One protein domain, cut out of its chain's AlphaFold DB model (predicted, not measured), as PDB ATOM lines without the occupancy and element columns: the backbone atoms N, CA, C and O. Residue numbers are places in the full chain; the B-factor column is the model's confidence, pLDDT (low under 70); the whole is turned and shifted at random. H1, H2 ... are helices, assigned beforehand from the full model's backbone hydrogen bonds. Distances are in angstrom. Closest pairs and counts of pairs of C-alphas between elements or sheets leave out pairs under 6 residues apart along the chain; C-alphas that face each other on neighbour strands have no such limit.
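AT A GLANCE: This is residues 30 to 74 and 82 to 175 of the 299 residues of an uncharacterized protein of Perkinsus marinus (strain ATCC 50983 / TXsc) (UniProt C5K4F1). Eight helices stand side by side as a stack of two layers, H1, H3, H5 and H7 in one and H2, H4, H6 and H8 in the other, with H5 near the middle. H2 to H8 form an up-and-down bundle, each running against the one before it. The printed part has 139 residues, no named strand, and is all helix. It is compact, with a radius of gyration of the C-alphas of 15.0 A and spans of 44 by 31 by 27 A.

IN THESE COORDINATES: Find C-alpha 30 at (19.339, -36.640, 21.840), where H1, residues 30 to 38, begins. Next come H2, 42 to 55; H3, 58 to 73, 22.4 A long; H4, 82 to 92; H5, 98 to 111, 20.1 A; H6, 114 to 126; and H7, 132 to 144. H8, residues 149 to 164, runs 20.8 A to C-alpha 164 at (36.553, -17.947, 48.004), with a kink of 41 degrees near residue 156.

HOW THE PARTS SIT: Start at the hub, H3, which touches H1, H2, H4 and H5. H3 and H5 run the same way at a shallow tilt of 28 degrees; their closest C-alphas, Ala 69 and Ala 107, are 5.1 A apart. H5 touches H7, the closest C-alphas being Trp 106 and Ser 141, 4.7 A apart. H5 and H6 form a hairpin, with C-alphas 98 and 124 closest at 4.0 A. H7 and H8 form another, closest at C-alphas 135 and 159, 6.1 A. H1 and H8 are apart. Every O i to N i+4 pair is within hydrogen-bond range in H1, H3, H5 and H7, against 6 of 10 in H2, 5 of 7 in H4, 7 of 9 in H6 and 10 of 12 in H8.

THE WHOLE: Look from Glu 47 to Leu 168 for the farthest C-alphas, 45.7 A apart. Residues 75 to 81 are cut out, and C-alphas 74 and 82 are 16.6 A apart. The links printed whole are tight. Residues 167 to 172 have pLDDT under 70.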
ATOM      1  N   LEU A  30      20.726 -36.796  21.382       73.88
ATOM      2  CA  LEU A  30      19.339 -36.640  21.840       73.88
ATOM      3  C   LEU A  30      18.524 -37.931  21.701       73.88
ATOM      4  O   LEU A  30      17.742 -38.269  22.591       73.88
ATOM      5  N   VAL A  31      18.708 -38.678  20.609       80.25
ATOM      6  CA  VAL A  31      18.036 -39.974  20.420       80.25
ATOM      7  C   VAL A  31      18.535 -40.992  21.447       80.25
ATOM      8  O   VAL A  31      17.728 -41.695  22.057       80.25
ATOM      9  N   LEU A  32      19.849 -41.059  21.678       84.94
ATOM     10  CA  LEU A  32      20.429 -41.945  22.690       84.94
ATOM     11  C   LEU A  32      20.024 -41.525  24.105       84.94
ATOM     12  O   LEU A  32      19.668 -42.381  24.909       84.94
ATOM     13  N   GLN A  33      19.982 -40.223  24.393       85.38
ATOM     14  CA  GLN A  33      19.499 -39.700  25.668       85.38
ATOM     15  C   GLN A  33      18.043 -40.092  25.913       85.38
ATOM     16  O   GLN A  33      17.718 -40.554  27.002       85.38
ATOM     17  N   ARG A  34      17.173 -39.982  24.905       88.00
ATOM     18  CA  ARG A  34      15.775 -40.407  25.032       88.00
ATOM     19  C   ARG A  34      15.658 -41.900  25.328       88.00
ATOM     20  O   ARG A  34      14.983 -42.273  26.276       88.00
ATOM     21  N   ARG A  35      16.406 -42.741  24.609       91.25
ATOM     22  CA  ARG A  35      16.454 -44.190  24.874       91.25
ATOM     23  C   ARG A  35      16.931 -44.508  26.293       91.25
ATOM     24  O   ARG A  35      16.366 -45.385  26.935       91.25
ATOM     25  N   LEU A  36      17.939 -43.790  26.798       91.06
ATOM     26  CA  LEU A  36      18.394 -43.919  28.189       91.06
ATOM     27  C   LEU A  36      17.301 -43.512  29.185       91.06
ATOM     28  O   LEU A  36      17.154 -44.148  30.227       91.06
ATOM     29  N   MET A  37      16.526 -42.474  28.866       89.38
ATOM     30  CA  MET A  37      15.410 -42.015  29.696       89.38
ATOM     31  C   MET A  37      14.229 -42.992  29.708       89.38
ATOM     32  O   MET A  37      13.596 -43.147  30.754       89.38
ATOM     33  N   ASP A  38      13.986 -43.680  28.594       92.19
ATOM     34  CA  ASP A  38      12.923 -44.680  28.441       92.19
ATOM     35  C   ASP A  38      13.312 -46.052  29.036       92.19
ATOM     36  O   ASP A  38      12.449 -46.875  29.354       92.19
ATOM     37  N   ALA A  39      14.610 -46.313  29.235       92.62
ATOM     38  CA  ALA A  39      15.091 -47.550  29.845       92.62
ATOM     39  C   ALA A  39      14.507 -47.734  31.256       92.62
ATOM     40  O   ALA A  39      14.676 -46.880  32.128       92.62
ATOM     41  N   SER A  40      13.836 -48.862  31.497       92.12
ATOM     42  CA  SER A  40      13.086 -49.108  32.741       92.12
ATOM     43  C   SER A  40      13.875 -49.870  33.816       92.12
ATOM     44  O   SER A  40      13.409 -50.021  34.950       92.12
ATOM     45  N   THR A  41      15.070 -50.363  33.482       93.44
ATOM     46  CA  THR A  41      15.928 -51.130  34.395       93.44
ATOM     47  C   THR A  41      17.385 -50.672  34.300       93.44
ATOM     48  O   THR A  41      17.799 -50.171  33.250       93.44
ATOM     49  N   PRO A  42      18.195 -50.883  35.358       92.31
ATOM     50  CA  PRO A  42      19.628 -50.616  35.290       92.31
ATOM     51  C   PRO A  42      20.331 -51.420  34.186       92.31
ATOM     52  O   PRO A  42      21.171 -50.876  33.484       92.31
ATOM     53  N   ALA A  43      19.958 -52.685  33.963       94.69
ATOM     54  CA  ALA A  43      20.550 -53.507  32.902       94.69
ATOM     55  C   ALA A  43      20.274 -52.944  31.496       94.69
ATOM     56  O   ALA A  43      21.202 -52.809  30.699       94.69
ATOM     57  N   ALA A  44      19.036 -52.508  31.228       95.19
ATOM     58  CA  ALA A  44      18.662 -51.899  29.949       95.19
ATOM     59  C   ALA A  44      19.452 -50.611  29.657       95.19
ATOM     60  O   ALA A  44      19.720 -50.289  28.499       95.19
ATOM     61  N   VAL A  45      19.871 -49.876  30.695       95.38
ATOM     62  CA  VAL A  45      20.770 -48.729  30.521       95.38
ATOM     63  C   VAL A  45      22.111 -49.178  29.931       95.38
ATOM     64  O   VAL A  45      22.596 -48.546  28.993       95.38
ATOM     65  N   LEU A  46      22.702 -50.279  30.404       95.06
ATOM     66  CA  LEU A  46      24.007 -50.738  29.912       95.06
ATOM     67  C   LEU A  46      23.932 -51.403  28.543       95.06
ATOM     68  O   LEU A  46      24.857 -51.233  27.750       95.06
ATOM     69  N   GLU A  47      22.819 -52.057  28.219       95.12
ATOM     70  CA  GLU A  47      22.543 -52.542  26.860       95.12
ATOM     71  C   GLU A  47      22.521 -51.400  25.831       95.12
ATOM     72  O   GLU A  47      22.833 -51.603  24.657       95.12
ATOM     73  N   ILE A  48      22.198 -50.176  26.260       94.75
ATOM     74  CA  ILE A  48      22.297 -48.979  25.421       94.75
ATOM     75  C   ILE A  48      23.720 -48.414  25.452       94.75
ATOM     76  O   ILE A  48      24.264 -48.100  24.391       94.75
ATOM     77  N   VAL A  49      24.321 -48.267  26.637       94.81
ATOM     78  CA  VAL A  49      25.615 -47.587  26.803       94.81
ATOM     79  C   VAL A  49      26.757 -48.353  26.140       94.81
ATOM     80  O   VAL A  49      27.479 -47.778  25.325       94.81
ATOM     81  N   LEU A  50      26.927 -49.641  26.455       93.88
ATOM     82  CA  LEU A  50      28.125 -50.395  26.072       93.88
ATOM     83  C   LEU A  50      28.295 -50.504  24.544       93.88
ATOM     84  O   LEU A  50      29.379 -50.176  24.057       93.88
ATOM     85  N   PRO A  51      27.259 -50.841  23.745       94.25
ATOM     86  CA  PRO A  51      27.406 -50.932  22.291       94.25
ATOM     87  C   PRO A  51      27.565 -49.573  21.597       94.25
ATOM     88  O   PRO A  51      27.941 -49.516  20.426       94.25
ATOM     89  N   ASN A  52      27.241 -48.473  22.285       93.31
ATOM     90  CA  ASN A  52      27.255 -47.127  21.716       93.31
ATOM     91  C   ASN A  52      28.359 -46.236  22.298       93.31
ATOM     92  O   ASN A  52      28.347 -45.050  21.995       93.31
ATOM     93  N   ALA A  53      29.322 -46.771  23.060       90.81
ATOM     94  CA  ALA A  53      30.326 -45.992  23.797       90.81
ATOM     95  C   ALA A  53      30.968 -44.848  22.981       90.81
ATOM     96  O   ALA A  53      30.961 -43.697  23.397       90.81
ATOM     97  N   ASN A  54      31.405 -45.129  21.748       89.06
ATOM     98  CA  ASN A  54      32.053 -44.141  20.870       89.06
ATOM     99  C   ASN A  54      31.113 -43.059  20.294       89.06
ATOM    100  O   ASN A  54      31.559 -42.201  19.533       89.06
ATOM    101  N   LYS A  55      29.810 -43.133  20.575       89.50
ATOM    102  CA  LYS A  55      28.775 -42.202  20.095       89.50
ATOM    103  C   LYS A  55      28.145 -41.388  21.226       89.50
ATOM    104  O   LYS A  55      27.241 -40.617  20.943       89.50
ATOM    105  N   LEU A  56      28.544 -41.611  22.479       90.00
ATOM    106  CA  LEU A  56      27.942 -40.977  23.650       90.00
ATOM    107  C   LEU A  56      28.750 -39.744  24.066       90.00
ATOM    108  O   LEU A  56      29.976 -39.795  24.144       90.00
ATOM    109  N   GLY A  57      28.053 -38.653  24.378       91.56
ATOM    110  CA  GLY A  57      28.641 -37.472  25.011       91.56
ATOM    111  C   GLY A  57      28.632 -37.547  26.542       91.56
ATOM    112  O   GLY A  57      28.038 -38.454  27.137       91.56
ATOM    113  N   SER A  58      29.228 -36.538  27.193       93.06
ATOM    114  CA  SER A  58      29.264 -36.397  28.663       93.06
ATOM    115  C   SER A  58      27.875 -36.542  29.294       93.06
ATOM    116  O   SER A  58      27.696 -37.273  30.268       93.06
ATOM    117  N   VAL A  59      26.864 -35.904  28.691       92.44
ATOM    118  CA  VAL A  59      25.475 -35.901  29.175       92.44
ATOM    119  C   VAL A  59      24.841 -37.288  29.154       92.44
ATOM    120  O   VAL A  59      24.064 -37.622  30.048       92.44
ATOM    121  N   ASN A  60      25.185 -38.127  28.174       94.38
ATOM    122  CA  ASN A  60      24.643 -39.476  28.093       94.38
ATOM    123  C   ASN A  60      25.239 -40.369  29.186       94.38
ATOM    124  O   ASN A  60      24.493 -41.086  29.852       94.38
ATOM    125  N   TYR A  61      26.554 -40.288  29.410       96.44
ATOM    126  CA  TYR A  61      27.224 -41.023  30.485       96.44
ATOM    127  C   TYR A  61      26.754 -40.579  31.870       96.44
ATOM    128  O   TYR A  61      26.422 -41.425  32.701       96.44
ATOM    129  N   ALA A  62      26.648 -39.267  32.096       96.19
ATOM    130  CA  ALA A  62      26.110 -38.724  33.337       96.19
ATOM    131  C   ALA A  62      24.668 -39.186  33.571       96.19
ATOM    132  O   ALA A  62      24.350 -39.659  34.658       96.19
ATOM    133  N   CYS A  63      23.809 -39.137  32.544       95.19
ATOM    134  CA  CYS A  63      22.436 -39.636  32.622       95.19
ATOM    135  C   CYS A  63      22.385 -41.129  32.980       95.19
ATOM    136  O   CYS A  63      21.644 -41.517  33.882       95.19
ATOM    137  N   ALA A  64      23.191 -41.958  32.314       96.44
ATOM    138  CA  ALA A  64      23.236 -43.394  32.561       96.44
ATOM    139  C   ALA A  64      23.662 -43.723  34.001       96.44
ATOM    140  O   ALA A  64      22.940 -44.424  34.710       96.44
ATOM    141  N   LEU A  65      24.798 -43.177  34.451       97.69
ATOM    142  CA  LEU A  65      25.331 -43.428  35.793       97.69
ATOM    143  C   LEU A  65      24.414 -42.866  36.882       97.69
ATOM    144  O   LEU A  65      24.116 -43.567  37.846       97.69
ATOM    145  N   HIS A  66      23.882 -41.655  36.692       96.06
ATOM    146  CA  HIS A  66      22.909 -41.061  37.607       96.06
ATOM    147  C   HIS A  66      21.675 -41.948  37.776       96.06
ATOM    148  O   HIS A  66      21.258 -42.227  38.898       96.06
ATOM    149  N   ARG A  67      21.093 -42.438  36.676       95.38
ATOM    150  CA  ARG A  67      19.922 -43.322  36.742       95.38
ATOM    151  C   ARG A  67      20.237 -44.621  37.483       95.38
ATOM    152  O   ARG A  67      19.468 -45.014  38.359       95.38
ATOM    153  N   CYS A  68      21.376 -45.254  37.190       96.56
ATOM    154  CA  CYS A  68      21.833 -46.436  37.925       96.56
ATOM    155  C   CYS A  68      21.963 -46.160  39.431       96.56
ATOM    156  O   CYS A  68      21.473 -46.952  40.232       96.56
ATOM    157  N   ALA A  69      22.533 -45.016  39.816       96.31
ATOM    158  CA  ALA A  69      22.657 -44.603  41.212       96.31
ATOM    159  C   ALA A  69      21.299 -44.357  41.896       96.31
ATOM    160  O   ALA A  69      21.095 -44.782  43.032       96.31
ATOM    161  N   VAL A  70      20.334 -43.738  41.206       94.44
ATOM    162  CA  VAL A  70      18.967 -43.545  41.730       94.44
ATOM    163  C   VAL A  70      18.279 -44.887  41.999       94.44
ATOM    164  O   VAL A  70      17.670 -45.077  43.055       94.44
ATOM    165  N   TRP A  71      18.395 -45.851  41.082       95.00
ATOM    166  CA  TRP A  71      17.851 -47.192  41.312       95.00
ATOM    167  C   TRP A  71      18.581 -47.947  42.417       95.00
ATOM    168  O   TRP A  71      17.919 -48.642  43.187       95.00
ATOM    169  N   PHE A  72      19.897 -47.776  42.530       94.38
ATOM    170  CA  PHE A  72      20.678 -48.348  43.621       94.38
ATOM    171  C   PHE A  72      20.194 -47.857  44.987       94.38
ATOM    172  O   PHE A  72      19.904 -48.668  45.863       94.38
ATOM    173  N   ARG A  73      19.971 -46.544  45.140       91.31
ATOM    174  CA  ARG A  73      19.360 -45.970  46.356       91.31
ATOM    175  C   ARG A  73      17.971 -46.531  46.654       91.31
ATOM    176  O   ARG A  73      17.580 -46.607  47.809       91.31
ATOM    177  N   SER A  74      17.236 -46.939  45.621       92.06
ATOM    178  CA  SER A  74      15.919 -47.574  45.756       92.06
ATOM    179  C   SER A  74      16.001 -49.080  46.068       92.06
ATOM    180  O   SER A  74      14.991 -49.773  45.981       92.06
ATOM    181  N   LEU A  82      28.729 -52.140  35.158       95.69
ATOM    182  CA  LEU A  82      28.676 -50.732  35.577       95.69
ATOM    183  C   LEU A  82      30.075 -50.142  35.812       95.69
ATOM    184  O   LEU A  82      30.352 -49.055  35.316       95.69
ATOM    185  N   SER A  83      30.967 -50.885  36.470       95.38
ATOM    186  CA  SER A  83      32.348 -50.474  36.767       95.38
ATOM    187  C   SER A  83      33.196 -50.139  35.530       95.38
ATOM    188  O   SER A  83      34.191 -49.426  35.623       95.38
ATOM    189  N   GLN A  84      32.808 -50.599  34.336       96.31
ATOM    190  CA  GLN A  84      33.517 -50.290  33.087       96.31
ATOM    191  C   GLN A  84      33.097 -48.938  32.494       96.31
ATOM    192  O   GLN A  84      33.855 -48.324  31.742       96.31
ATOM    193  N   VAL A  85      31.891 -48.463  32.813       97.56
ATOM    194  CA  VAL A  85      31.306 -47.250  32.224       97.56
ATOM    195  C   VAL A  85      32.112 -45.983  32.517       97.56
ATOM    196  O   VAL A  85      32.315 -45.214  31.577       97.56
ATOM    197  N   PRO A  86      32.604 -45.736  33.747       98.19
ATOM    198  CA  PRO A  86      33.345 -44.512  34.046       98.19
ATOM    199  C   PRO A  86      34.641 -44.437  33.234       98.19
ATOM    200  O   PRO A  86      34.946 -43.405  32.639       98.19
ATOM    201  N   ARG A  87      35.343 -45.570  33.103       98.00
ATOM    202  CA  ARG A  87      36.540 -45.695  32.264       98.00
ATOM    203  C   ARG A  87      36.242 -45.406  30.795       98.00
ATOM    204  O   ARG A  87      36.968 -44.645  30.162       98.00
ATOM    205  N   LEU A  88      35.163 -45.978  30.257       97.00
ATOM    206  CA  LEU A  88      34.737 -45.721  28.877       97.00
ATOM    207  C   LEU A  88      34.411 -44.244  28.653       97.00
ATOM    208  O   LEU A  88      34.804 -43.685  27.632       97.00
ATOM    209  N   ALA A  89      33.733 -43.600  29.605       97.56
ATOM    210  CA  ALA A  89      33.418 -42.180  29.518       97.56
ATOM    211  C   ALA A  89      34.697 -41.330  29.438       97.56
ATOM    212  O   ALA A  89      34.810 -40.492  28.547       97.56
ATOM    213  N   LEU A  90      35.692 -41.600  30.292       97.94
ATOM    214  CA  LEU A  90      36.991 -40.912  30.263       97.94
ATOM    215  C   LEU A  90      37.756 -41.124  28.943       97.94
ATOM    216  O   LEU A  90      38.481 -40.234  28.507       97.94
ATOM    217  N   GLN A  91      37.602 -42.283  28.298       96.56
ATOM    218  CA  GLN A  91      38.297 -42.610  27.044       96.56
ATOM    219  C   GLN A  91      37.625 -42.035  25.792       96.56
ATOM    220  O   GLN A  91      38.298 -41.786  24.790       96.56
ATOM    221  N   THR A  92      36.302 -41.869  25.813       95.38
ATOM    222  CA  THR A  92      35.511 -41.557  24.610       95.38
ATOM    223  C   THR A  92      35.041 -40.108  24.555       95.38
ATOM    224  O   THR A  92      34.930 -39.544  23.463       95.38
ATOM    225  N   VAL A  93      34.810 -39.471  25.706       94.56
ATOM    226  CA  VAL A  93      34.324 -38.092  25.781       94.56
ATOM    227  C   VAL A  93      35.497 -37.116  25.760       94.56
ATOM    228  O   VAL A  93      36.376 -37.161  26.618       94.56
ATOM    229  N   ARG A  94      35.486 -36.197  24.788       89.56
ATOM    230  CA  ARG A  94      36.511 -35.146  24.653       89.56
ATOM    231  C   ARG A  94      36.136 -33.843  25.348       89.56
ATOM    232  O   ARG A  94      36.994 -33.221  25.963       89.56
ATOM    233  N   ASP A  95      34.865 -33.463  25.261       90.31
ATOM    234  CA  ASP A  95      34.359 -32.198  25.787       90.31
ATOM    235  C   ASP A  95      33.500 -32.465  27.025       90.31
ATOM    236  O   ASP A  95      32.418 -33.047  26.932       90.31
ATOM    237  N   TRP A  96      33.992 -32.034  28.184       95.44
ATOM    238  CA  TRP A  96      33.326 -32.199  29.474       95.44
ATOM    239  C   TRP A  96      32.734 -30.884  29.967       95.44
ATOM    240  O   TRP A  96      33.336 -29.827  29.776       95.44
ATOM    241  N   ARG A  97      31.575 -30.953  30.635       95.06
ATOM    242  CA  ARG A  97      31.099 -29.870  31.501       95.06
ATOM    243  C   ARG A  97      31.266 -30.235  32.960       95.06
ATOM    244  O   ARG A  97      31.118 -31.404  33.335       95.06
ATOM    245  N   ALA A  98      31.433 -29.201  33.781       95.62
ATOM    246  CA  ALA A  98      31.519 -29.332  35.232       95.62
ATOM    247  C   ALA A  98      30.371 -30.179  35.809       95.62
ATOM    248  O   ALA A  98      30.610 -31.115  36.577       95.62
ATOM    249  N   ARG A  99      29.137 -29.893  35.371       96.06
ATOM    250  CA  ARG A  99      27.908 -30.540  35.849       96.06
ATOM    251  C   ARG A  99      27.867 -32.038  35.595       96.06
ATOM    252  O   ARG A  99      27.495 -32.800  36.487       96.06
ATOM    253  N   GLU A 100      28.215 -32.473  34.388       97.44
ATOM    254  CA  GLU A 100      28.200 -33.899  34.063       97.44
ATOM    255  C   GLU A 100      29.257 -34.654  34.860       97.44
ATOM    256  O   GLU A 100      28.948 -35.696  35.431       97.44
ATOM    257  N   ALA A 101      30.469 -34.104  34.972       98.56
ATOM    258  CA  ALA A 101      31.527 -34.711  35.768       98.56
ATOM    259  C   ALA A 101      31.144 -34.786  37.260       98.56
ATOM    260  O   ALA A 101      31.259 -35.853  37.854       98.56
ATOM    261  N   ALA A 102      30.586 -33.718  37.844       98.38
ATOM    262  CA  ALA A 102      30.096 -33.725  39.229       98.38
ATOM    263  C   ALA A 102      28.971 -34.752  39.450       98.38
ATOM    264  O   ALA A 102      28.961 -35.468  40.450       98.38
ATOM    265  N   THR A 103      28.040 -34.863  38.497       98.31
ATOM    266  CA  THR A 103      26.950 -35.853  38.542       98.31
ATOM    267  C   THR A 103      27.488 -37.283  38.511       98.31
ATOM    268  O   THR A 103      26.975 -38.152  39.215       98.31
ATOM    269  N   ILE A 104      28.532 -37.534  37.718       98.75
ATOM    270  CA  ILE A 104      29.206 -38.831  37.692       98.75
ATOM    271  C   ILE A 104      29.901 -39.095  39.027       98.75
ATOM    272  O   ILE A 104      29.682 -40.160  39.592       98.75
ATOM    273  N   THR A 105      30.654 -38.140  39.581       98.75
ATOM    274  CA  THR A 105      31.289 -38.272  40.909       98.75
ATOM    275  C   THR A 105      30.278 -38.701  41.975       98.75
ATOM    276  O   THR A 105      30.533 -39.642  42.727       98.75
ATOM    277  N   TRP A 106      29.103 -38.068  41.989       98.50
ATOM    278  CA  TRP A 106      28.003 -38.432  42.882       98.50
ATOM    279  C   TRP A 106      27.501 -39.852  42.644       98.50
ATOM    280  O   TRP A 106      27.354 -40.629  43.589       98.50
ATOM    281  N   ALA A 107      27.255 -40.210  41.383       98.38
ATOM    282  CA  ALA A 107      26.756 -41.532  41.039       98.38
ATOM    283  C   ALA A 107      27.725 -42.626  41.506       98.38
ATOM    284  O   ALA A 107      27.284 -43.607  42.099       98.38
ATOM    285  N   LEU A 108      29.030 -42.415  41.316       98.50
ATOM    286  CA  LEU A 108      30.086 -43.327  41.756       98.50
ATOM    287  C   LEU A 108      30.145 -43.473  43.276       98.50
ATOM    288  O   LEU A 108      30.261 -44.593  43.774       98.50
ATOM    289  N   ALA A 109      30.024 -42.366  44.010       97.69
ATOM    290  CA  ALA A 109      29.977 -42.395  45.468       97.69
ATOM    291  C   ALA A 109      28.781 -43.221  45.968       97.69
ATOM    292  O   ALA A 109      28.921 -44.083  46.833       97.69
ATOM    293  N   VAL A 110      27.611 -43.010  45.359       96.19
ATOM    294  CA  VAL A 110      26.372 -43.719  45.695       96.19
ATOM    295  C   VAL A 110      26.468 -45.209  45.389       96.19
ATOM    296  O   VAL A 110      26.116 -46.018  46.242       96.19
ATOM    297  N   THR A 111      26.949 -45.584  44.202       95.81
ATOM    298  CA  THR A 111      27.042 -46.992  43.781       95.81
ATOM    299  C   THR A 111      28.277 -47.711  44.319       95.81
ATOM    300  O   THR A 111      28.448 -48.889  44.027       95.81
ATOM    301  N   ARG A 112      29.131 -47.027  45.097       94.75
ATOM    302  CA  ARG A 112      30.401 -47.544  45.645       94.75
ATOM    303  C   ARG A 112      31.420 -47.962  44.574       94.75
ATOM    304  O   ARG A 112      32.286 -48.795  44.822       94.75
ATOM    305  N   GLU A 113      31.361 -47.330  43.404       95.75
ATOM    306  CA  GLU A 113      32.274 -47.555  42.275       95.75
ATOM    307  C   GLU A 113      33.425 -46.536  42.319       95.75
ATOM    308  O   GLU A 113      33.455 -45.559  41.572       95.75
ATOM    309  N   LEU A 114      34.359 -46.718  43.257       95.94
ATOM    310  CA  LEU A 114      35.307 -45.662  43.642       95.94
ATOM    311  C   LEU A 114      36.553 -45.531  42.746       95.94
ATOM    312  O   LEU A 114      37.288 -44.563  42.911       95.94
ATOM    313  N   GLU A 115      36.792 -46.451  41.800       96.38
ATOM    314  CA  GLU A 115      38.018 -46.497  40.970       96.38
ATOM    315  C   GLU A 115      38.341 -45.141  40.317       96.38
ATOM    316  O   GLU A 115      39.482 -44.696  40.366       96.38
ATOM    317  N   HIS A 116      37.321 -44.459  39.778       98.12
ATOM    318  CA  HIS A 116      37.483 -43.241  38.974       98.12
ATOM    319  C   HIS A 116      36.895 -41.966  39.608       98.12
ATOM    320  O   HIS A 116      36.839 -40.908  38.977       98.12
ATOM    321  N   ILE A 117      36.439 -42.029  40.865       98.50
ATOM    322  CA  ILE A 117      35.704 -40.921  41.500       98.50
ATOM    323  C   ILE A 117      36.531 -39.627  41.581       98.50
ATOM    324  O   ILE A 117      36.017 -38.542  41.307       98.50
ATOM    325  N   LEU A 118      37.829 -39.725  41.891       98.56
ATOM    326  CA  LEU A 118      38.707 -38.556  41.995       98.56
ATOM    327  C   LEU A 118      39.055 -37.962  40.626       98.56
ATOM    328  O   LEU A 118      39.273 -36.754  40.544       98.56
ATOM    329  N   GLU A 119      39.090 -38.760  39.554       98.62
ATOM    330  CA  GLU A 119      39.270 -38.218  38.205       98.62
ATOM    331  C   GLU A 119      38.069 -37.373  37.789       98.62
ATOM    332  O   GLU A 119      38.265 -36.246  37.342       98.62
ATOM    333  N   PHE A 120      36.841 -37.848  38.013       98.75
ATOM    334  CA  PHE A 120      35.638 -37.062  37.718       98.75
ATOM    335  C   PHE A 120      35.501 -35.827  38.610       98.75
ATOM    336  O   PHE A 120      35.146 -34.752  38.123       98.75
ATOM    337  N   ALA A 121      35.856 -35.933  39.894       98.69
ATOM    338  CA  ALA A 121      35.873 -34.787  40.795       98.69
ATOM    339  C   ALA A 121      36.842 -33.697  40.300       98.69
ATOM    340  O   ALA A 121      36.465 -32.530  40.190       98.69
ATOM    341  N   ARG A 122      38.072 -34.074  39.927       98.50
ATOM    342  CA  ARG A 122      39.074 -33.137  39.387       98.50
ATOM    343  C   ARG A 122      38.685 -32.591  38.020       98.50
ATOM    344  O   ARG A 122      38.915 -31.416  37.765       98.50
ATOM    345  N   LEU A 123      38.085 -33.416  37.167       98.25
ATOM    346  CA  LEU A 123      37.583 -33.011  35.857       98.25
ATOM    347  C   LEU A 123      36.476 -31.962  35.983       98.25
ATOM    348  O   LEU A 123      36.490 -30.972  35.265       98.25
ATOM    349  N   SER A 124      35.559 -32.127  36.940       97.56
ATOM    350  CA  SER A 124      34.559 -31.098  37.228       97.56
ATOM    351  C   SER A 124      35.216 -29.786  37.667       97.56
ATOM    352  O   SER A 124      34.857 -28.713  37.191       97.56
ATOM    353  N   MET A 125      36.230 -29.872  38.533       96.12
ATOM    354  CA  MET A 125      36.937 -28.707  39.073       96.12
ATOM    355  C   MET A 125      37.933 -28.062  38.103       96.12
ATOM    356  O   MET A 125      38.379 -26.940  38.355       96.12
ATOM    357  N   SER A 126      38.282 -28.721  36.998       95.38
ATOM    358  CA  SER A 126      39.101 -28.130  35.935       95.38
ATOM    359  C   SER A 126      38.267 -27.339  34.923       95.38
ATOM    360  O   SER A 126      38.807 -26.465  34.247       95.38
ATOM    361  N   CYS A 127      36.955 -27.575  34.857       93.38
ATOM    362  CA  CYS A 127      36.036 -26.804  34.026       93.38
ATOM    363  C   CYS A 127      35.886 -25.367  34.558       93.38
ATOM    364  O   CYS A 127      35.614 -25.132  35.738       93.38
ATOM    365  N   ASN A 128      36.070 -24.372  33.690       90.06
ATOM    366  CA  ASN A 128      36.002 -22.960  34.088       90.06
ATOM    367  C   ASN A 128      34.582 -22.541  34.480       90.06
ATOM    368  O   ASN A 128      34.420 -21.706  35.362       90.06
ATOM    369  N   GLU A 129      33.569 -23.156  33.870       90.50
ATOM    370  CA  GLU A 129      32.149 -22.877  34.081       90.50
ATOM    371  C   GLU A 129      31.531 -23.569  35.308       90.50
ATOM    372  O   GLU A 129      30.309 -23.559  35.454       90.50
ATOM    373  N   ALA A 130      32.343 -24.194  36.169       91.56
ATOM    374  CA  ALA A 130      31.863 -24.857  37.380       91.56
ATOM    375  C   ALA A 130      31.115 -23.883  38.304       91.56
ATOM    376  O   ALA A 130      31.674 -22.891  38.772       91.56
ATOM    377  N   SER A 131      29.848 -24.199  38.575       91.81
ATOM    378  CA  SER A 131      28.956 -23.411  39.428       91.81
ATOM    379  C   SER A 131      29.072 -23.802  40.904       91.81
ATOM    380  O   SER A 131      29.607 -24.863  41.235       91.81
ATOM    381  N   GLY A 132      28.503 -22.985  41.803       91.81
ATOM    382  CA  GLY A 132      28.450 -23.281  43.245       91.81
ATOM    383  C   GLY A 132      27.798 -24.637  43.543       91.81
ATOM    384  O   GLY A 132      28.245 -25.381  44.414       91.81
ATOM    385  N   GLY A 133      26.800 -25.013  42.737       92.56
ATOM    386  CA  GLY A 133      26.159 -26.323  42.812       92.56
ATOM    387  C   GLY A 133      27.090 -27.476  42.435       92.56
ATOM    388  O   GLY A 133      27.038 -28.522  43.075       92.56
ATOM    389  N   ASP A 134      27.968 -27.292  41.446       95.44
ATOM    390  CA  ASP A 134      28.917 -28.330  41.024       95.44
ATOM    391  C   ASP A 134      30.001 -28.553  42.091       95.44
ATOM    392  O   ASP A 134      30.323 -29.698  42.412       95.44
ATOM    393  N   LEU A 135      30.503 -27.469  42.698       96.25
ATOM    394  CA  LEU A 135      31.444 -27.506  43.827       96.25
ATOM    395  C   LEU A 135      30.850 -28.253  45.025       96.25
ATOM    396  O   LEU A 135      31.451 -29.209  45.516       96.25
ATOM    397  N   ALA A 136      29.649 -27.855  45.455       96.31
ATOM    398  CA  ALA A 136      28.947 -28.494  46.563       96.31
ATOM    399  C   ALA A 136      28.671 -29.977  46.284       96.31
ATOM    400  O   ALA A 136      28.862 -30.819  47.160       96.31
ATOM    401  N   ASN A 137      28.279 -30.315  45.051       96.56
ATOM    402  CA  ASN A 137      28.023 -31.697  44.670       96.56
ATOM    403  C   ASN A 137      29.305 -32.544  44.691       96.56
ATOM    404  O   ASN A 137      29.283 -33.661  45.203       96.56
ATOM    405  N   VAL A 138      30.438 -32.021  44.202       98.50
ATOM    406  CA  VAL A 138      31.733 -32.714  44.305       98.50
ATOM    407  C   VAL A 138      32.118 -32.941  45.762       98.50
ATOM    408  O   VAL A 138      32.452 -34.071  46.112       98.50
ATOM    409  N   VAL A 139      32.033 -31.918  46.616       98.38
ATOM    410  CA  VAL A 139      32.358 -32.052  48.044       98.38
ATOM    411  C   VAL A 139      31.481 -33.110  48.705       98.38
ATOM    412  O   VAL A 139      32.013 -34.064  49.264       98.38
ATOM    413  N   HIS A 140      30.158 -33.009  48.558       96.81
ATOM    414  CA  HIS A 140      29.222 -33.979  49.124       96.81
ATOM    415  C   HIS A 140      29.509 -35.405  48.633       96.81
ATOM    416  O   HIS A 140      29.560 -36.338  49.432       96.81
ATOM    417  N   SER A 141      29.773 -35.573  47.334       98.06
ATOM    418  CA  SER A 141      30.115 -36.874  46.749       98.06
ATOM    419  C   SER A 141      31.375 -37.474  47.370       98.06
ATOM    420  O   SER A 141      31.401 -38.663  47.680       98.06
ATOM    421  N   LEU A 142      32.416 -36.664  47.579       98.25
ATOM    422  CA  LEU A 142      33.638 -37.117  48.238       98.25
ATOM    423  C   LEU A 142      33.378 -37.464  49.706       98.25
ATOM    424  O   LEU A 142      33.910 -38.465  50.183       98.25
ATOM    425  N   THR A 143      32.517 -36.722  50.400       96.81
ATOM    426  CA  THR A 143      32.172 -37.006  51.797       96.81
ATOM    427  C   THR A 143      31.469 -38.354  51.950       96.81
ATOM    428  O   THR A 143      31.887 -39.171  52.768       96.81
ATOM    429  N   ILE A 144      30.459 -38.641  51.123       94.00
ATOM    430  CA  ILE A 144      29.690 -39.897  51.217       94.00
ATOM    431  C   ILE A 144      30.411 -41.104  50.591       94.00
ATOM    432  O   ILE A 144      29.985 -42.246  50.760       94.00
ATOM    433  N   SER A 145      31.506 -40.870  49.858       95.38
ATOM    434  CA  SER A 145      32.290 -41.938  49.222       95.38
ATOM    435  C   SER A 145      33.055 -42.809  50.220       95.38
ATOM    436  O   SER A 145      33.389 -43.951  49.902       95.38
ATOM    437  N   GLY A 146      33.339 -42.284  51.418       92.00
ATOM    438  CA  GLY A 146      34.161 -42.962  52.421       92.00
ATOM    439  C   GLY A 146      35.644 -43.065  52.045       92.00
ATOM    440  O   GLY A 146      36.364 -43.878  52.623       92.00
ATOM    441  N   LEU A 147      36.107 -42.278  51.066       94.56
ATOM    442  CA  LEU A 147      37.527 -42.167  50.742       94.56
ATOM    443  C   LEU A 147      38.329 -41.617  51.923       94.56
ATOM    444  O   LEU A 147      37.822 -40.854  52.745       94.56
ATOM    445  N   ASN A 148      39.619 -41.951  51.962       95.56
ATOM    446  CA  ASN A 148      40.512 -41.361  52.945       95.56
ATOM    447  C   ASN A 148      40.624 -39.841  52.688       95.56
ATOM    448  O   ASN A 148      40.962 -39.461  51.561       95.56
ATOM    449  N   PRO A 149      40.423 -38.980  53.707       95.38
ATOM    450  CA  PRO A 149      40.580 -37.526  53.612       95.38
ATOM    451  C   PRO A 149      41.796 -37.049  52.808       95.38
ATOM    452  O   PRO A 149      41.682 -36.169  51.951       95.38
ATOM    453  N   ARG A 150      42.952 -37.704  52.991       96.00
ATOM    454  CA  ARG A 150      44.212 -37.363  52.308       96.00
ATOM    455  C   ARG A 150      44.127 -37.486  50.787       96.00
ATOM    456  O   ARG A 150      44.824 -36.772  50.070       96.00
ATOM    457  N   GLN A 151      43.292 -38.389  50.273       96.81
ATOM    458  CA  GLN A 151      43.098 -38.561  48.830       96.81
ATOM    459  C   GLN A 151      42.284 -37.405  48.226       96.81
ATOM    460  O   GLN A 151      42.457 -37.067  47.051       96.81
ATOM    461  N   CYS A 152      41.420 -36.785  49.033       97.75
ATOM    462  CA  CYS A 152      40.531 -35.699  48.632       97.75
ATOM    463  C   CYS A 152      41.208 -34.323  48.708       97.75
ATOM    464  O   CYS A 152      40.816 -33.429  47.957       97.75
ATOM    465  N   THR A 153      42.244 -34.153  49.542       97.12
ATOM    466  CA  THR A 153      42.892 -32.861  49.849       97.12
ATOM    467  C   THR A 153      43.203 -32.011  48.617       97.12
ATOM    468  O   THR A 153      42.851 -30.836  48.580       97.12
ATOM    469  N   ALA A 154      43.809 -32.589  47.574       97.56
ATOM    470  CA  ALA A 154      44.161 -31.835  46.368       97.56
ATOM    471  C   ALA A 154      42.926 -31.286  45.630       97.56
ATOM    472  O   ALA A 154      42.946 -30.162  45.137       97.56
ATOM    473  N   THR A 155      41.844 -32.065  45.569       98.31
ATOM    474  CA  THR A 155      40.587 -31.633  44.947       98.31
ATOM    475  C   THR A 155      39.887 -30.589  45.815       98.31
ATOM    476  O   THR A 155      39.435 -29.573  45.289       98.31
ATOM    477  N   LEU A 156      39.848 -30.792  47.136       98.31
ATOM    478  CA  LEU A 156      39.244 -29.851  48.086       98.31
ATOM    479  C   LEU A 156      39.971 -28.502  48.099       98.31
ATOM    480  O   LEU A 156      39.314 -27.470  48.136       98.31
ATOM    481  N   ALA A 157      41.295 -28.479  47.929       97.94
ATOM    482  CA  ALA A 157      42.052 -27.237  47.776       97.94
ATOM    483  C   ALA A 157      41.653 -26.437  46.520       97.94
ATOM    484  O   ALA A 157      41.642 -25.207  46.538       97.94
ATOM    485  N   VAL A 158      41.295 -27.111  45.418       97.00
ATOM    486  CA  VAL A 158      40.769 -26.432  44.220       97.00
ATOM    487  C   VAL A 158      39.357 -25.906  44.471       97.00
ATOM    488  O   VAL A 158      39.059 -24.776  44.085       97.00
ATOM    489  N   VAL A 159      38.507 -26.693  45.141       96.94
ATOM    490  CA  VAL A 159      37.171 -26.244  45.564       96.94
ATOM    491  C   VAL A 159      37.294 -24.997  46.439       96.94
ATOM    492  O   VAL A 159      36.619 -24.011  46.168       96.94
ATOM    493  N   ALA A 160      38.190 -25.010  47.428       95.88
ATOM    494  CA  ALA A 160      38.392 -23.919  48.371       95.88
ATOM    495  C   ALA A 160      38.713 -22.601  47.658       95.88
ATOM    496  O   ALA A 160      37.997 -21.619  47.826       95.88
ATOM    497  N   LYS A 161      39.707 -22.622  46.761       94.25
ATOM    498  CA  LYS A 161      40.082 -21.462  45.936       94.25
ATOM    499  C   LYS A 161      38.941 -20.947  45.064       94.25
ATOM    500  O   LYS A 161      38.834 -19.750  44.825       94.25
ATOM    501  N   ARG A 162      38.112 -21.847  44.529       92.88
ATOM    502  CA  ARG A 162      36.971 -21.457  43.693       92.88
ATOM    503  C   ARG A 162      35.869 -20.824  44.527       92.88
ATOM    504  O   ARG A 162      35.348 -19.800  44.110       92.88
ATOM    505  N   VAL A 163      35.551 -21.405  45.682       92.25
ATOM    506  CA  VAL A 163      34.520 -20.910  46.602       92.25
ATOM    507  C   VAL A 163      34.870 -19.516  47.117       92.25
ATOM    508  O   VAL A 163      34.028 -18.631  47.025       92.25
ATOM    509  N   THR A 164      36.111 -19.282  47.554       90.56
ATOM    510  CA  THR A 164      36.553 -17.947  48.004       90.56
ATOM    511  C   THR A 164      36.560 -16.909  46.882       90.56
ATOM    512  O   THR A 164      36.373 -15.721  47.132       90.56
ATOM    513  N   ALA A 165      36.733 -17.337  45.628       87.88
ATOM    514  CA  ALA A 165      36.684 -16.461  44.462       87.88
ATOM    515  C   ALA A 165      35.260 -16.209  43.920       87.88
ATOM    516  O   ALA A 165      35.108 -15.388  43.011       87.88
ATOM    517  N   MET A 166      34.215 -16.889  44.417       80.19
ATOM    518  CA  MET A 166      32.853 -16.733  43.876       80.19
ATOM    519  C   MET A 166      32.297 -15.332  44.103       80.19
ATOM    520  O   MET A 166      31.821 -14.724  43.151       80.19
ATOM    521  N   ASP A 167      32.481 -14.771  45.295       68.56
ATOM    522  CA  ASP A 167      32.027 -13.408  45.608       68.56
ATOM    523  C   ASP A 167      32.768 -12.320  44.809       68.56
ATOM    524  O   ASP A 167      32.300 -11.189  44.695       68.56
ATOM    525  N   LEU A 168      33.914 -12.665  44.212       65.88
ATOM    526  CA  LEU A 168      34.740 -11.767  43.402       65.88
ATOM    527  C   LEU A 168      34.568 -11.979  41.889       65.88
ATOM    528  O   LEU A 168      35.139 -11.224  41.100       65.88
ATOM    529  N   SER A 169      33.826 -13.003  41.450       60.97
ATOM    530  CA  SER A 169      33.785 -13.420  40.043       60.97
ATOM    531  C   SER A 169      32.375 -13.431  39.449       60.97
ATOM    532  O   SER A 169      31.375 -13.664  40.114       60.97
ATOM    533  N   HIS A 170      32.287 -13.242  38.129       52.91
ATOM    534  CA  HIS A 170      31.033 -13.364  37.369       52.91
ATOM    535  C   HIS A 170      30.596 -14.834  37.170       52.91
ATOM    536  O   HIS A 170      29.660 -15.106  36.419       52.91
ATOM    537  N   CYS A 171      31.284 -15.796  37.799       51.41
ATOM    538  CA  CYS A 171      31.068 -17.237  37.628       51.41
ATOM    539  C   CYS A 171      29.858 -17.773  38.419       51.41
ATOM    540  O   CYS A 171      29.541 -18.958  38.327       51.41
ATOM    541  N   GLY A 172      29.166 -16.901  39.155       64.94
ATOM    542  CA  GLY A 172      27.952 -17.205  39.906       64.94
ATOM    543  C   GLY A 172      28.126 -16.998  41.408       64.94
ATOM    544  O   GLY A 172      29.237 -16.874  41.907       64.94
ATOM    545  N   VAL A 173      26.998 -16.972  42.118       79.81
ATOM    546  CA  VAL A 173      26.935 -16.832  43.579       79.81
ATOM    547  C   VAL A 173      26.781 -18.216  44.201       79.81
ATOM    548  O   VAL A 173      25.988 -19.026  43.712       79.81
ATOM    549  N   ILE A 174      27.507 -18.489  45.286       88.19
ATOM    550  CA  ILE A 174      27.278 -19.694  46.084       88.19
ATOM    551  C   ILE A 174      25.988 -19.524  46.898       88.19
ATOM    552  O   ILE A 174      25.851 -18.611  47.713       88.19
ATOM    553  N   GLU A 175      24.993 -20.372  46.652       90.75
ATOM    554  CA  GLU A 175      23.724 -20.328  47.394       90.75
ATOM    555  C   GLU A 175      23.909 -20.832  48.839       90.75
ATOM    556  O   GLU A 175      24.801 -21.651  49.074       90.75
TER     557      GLU A 175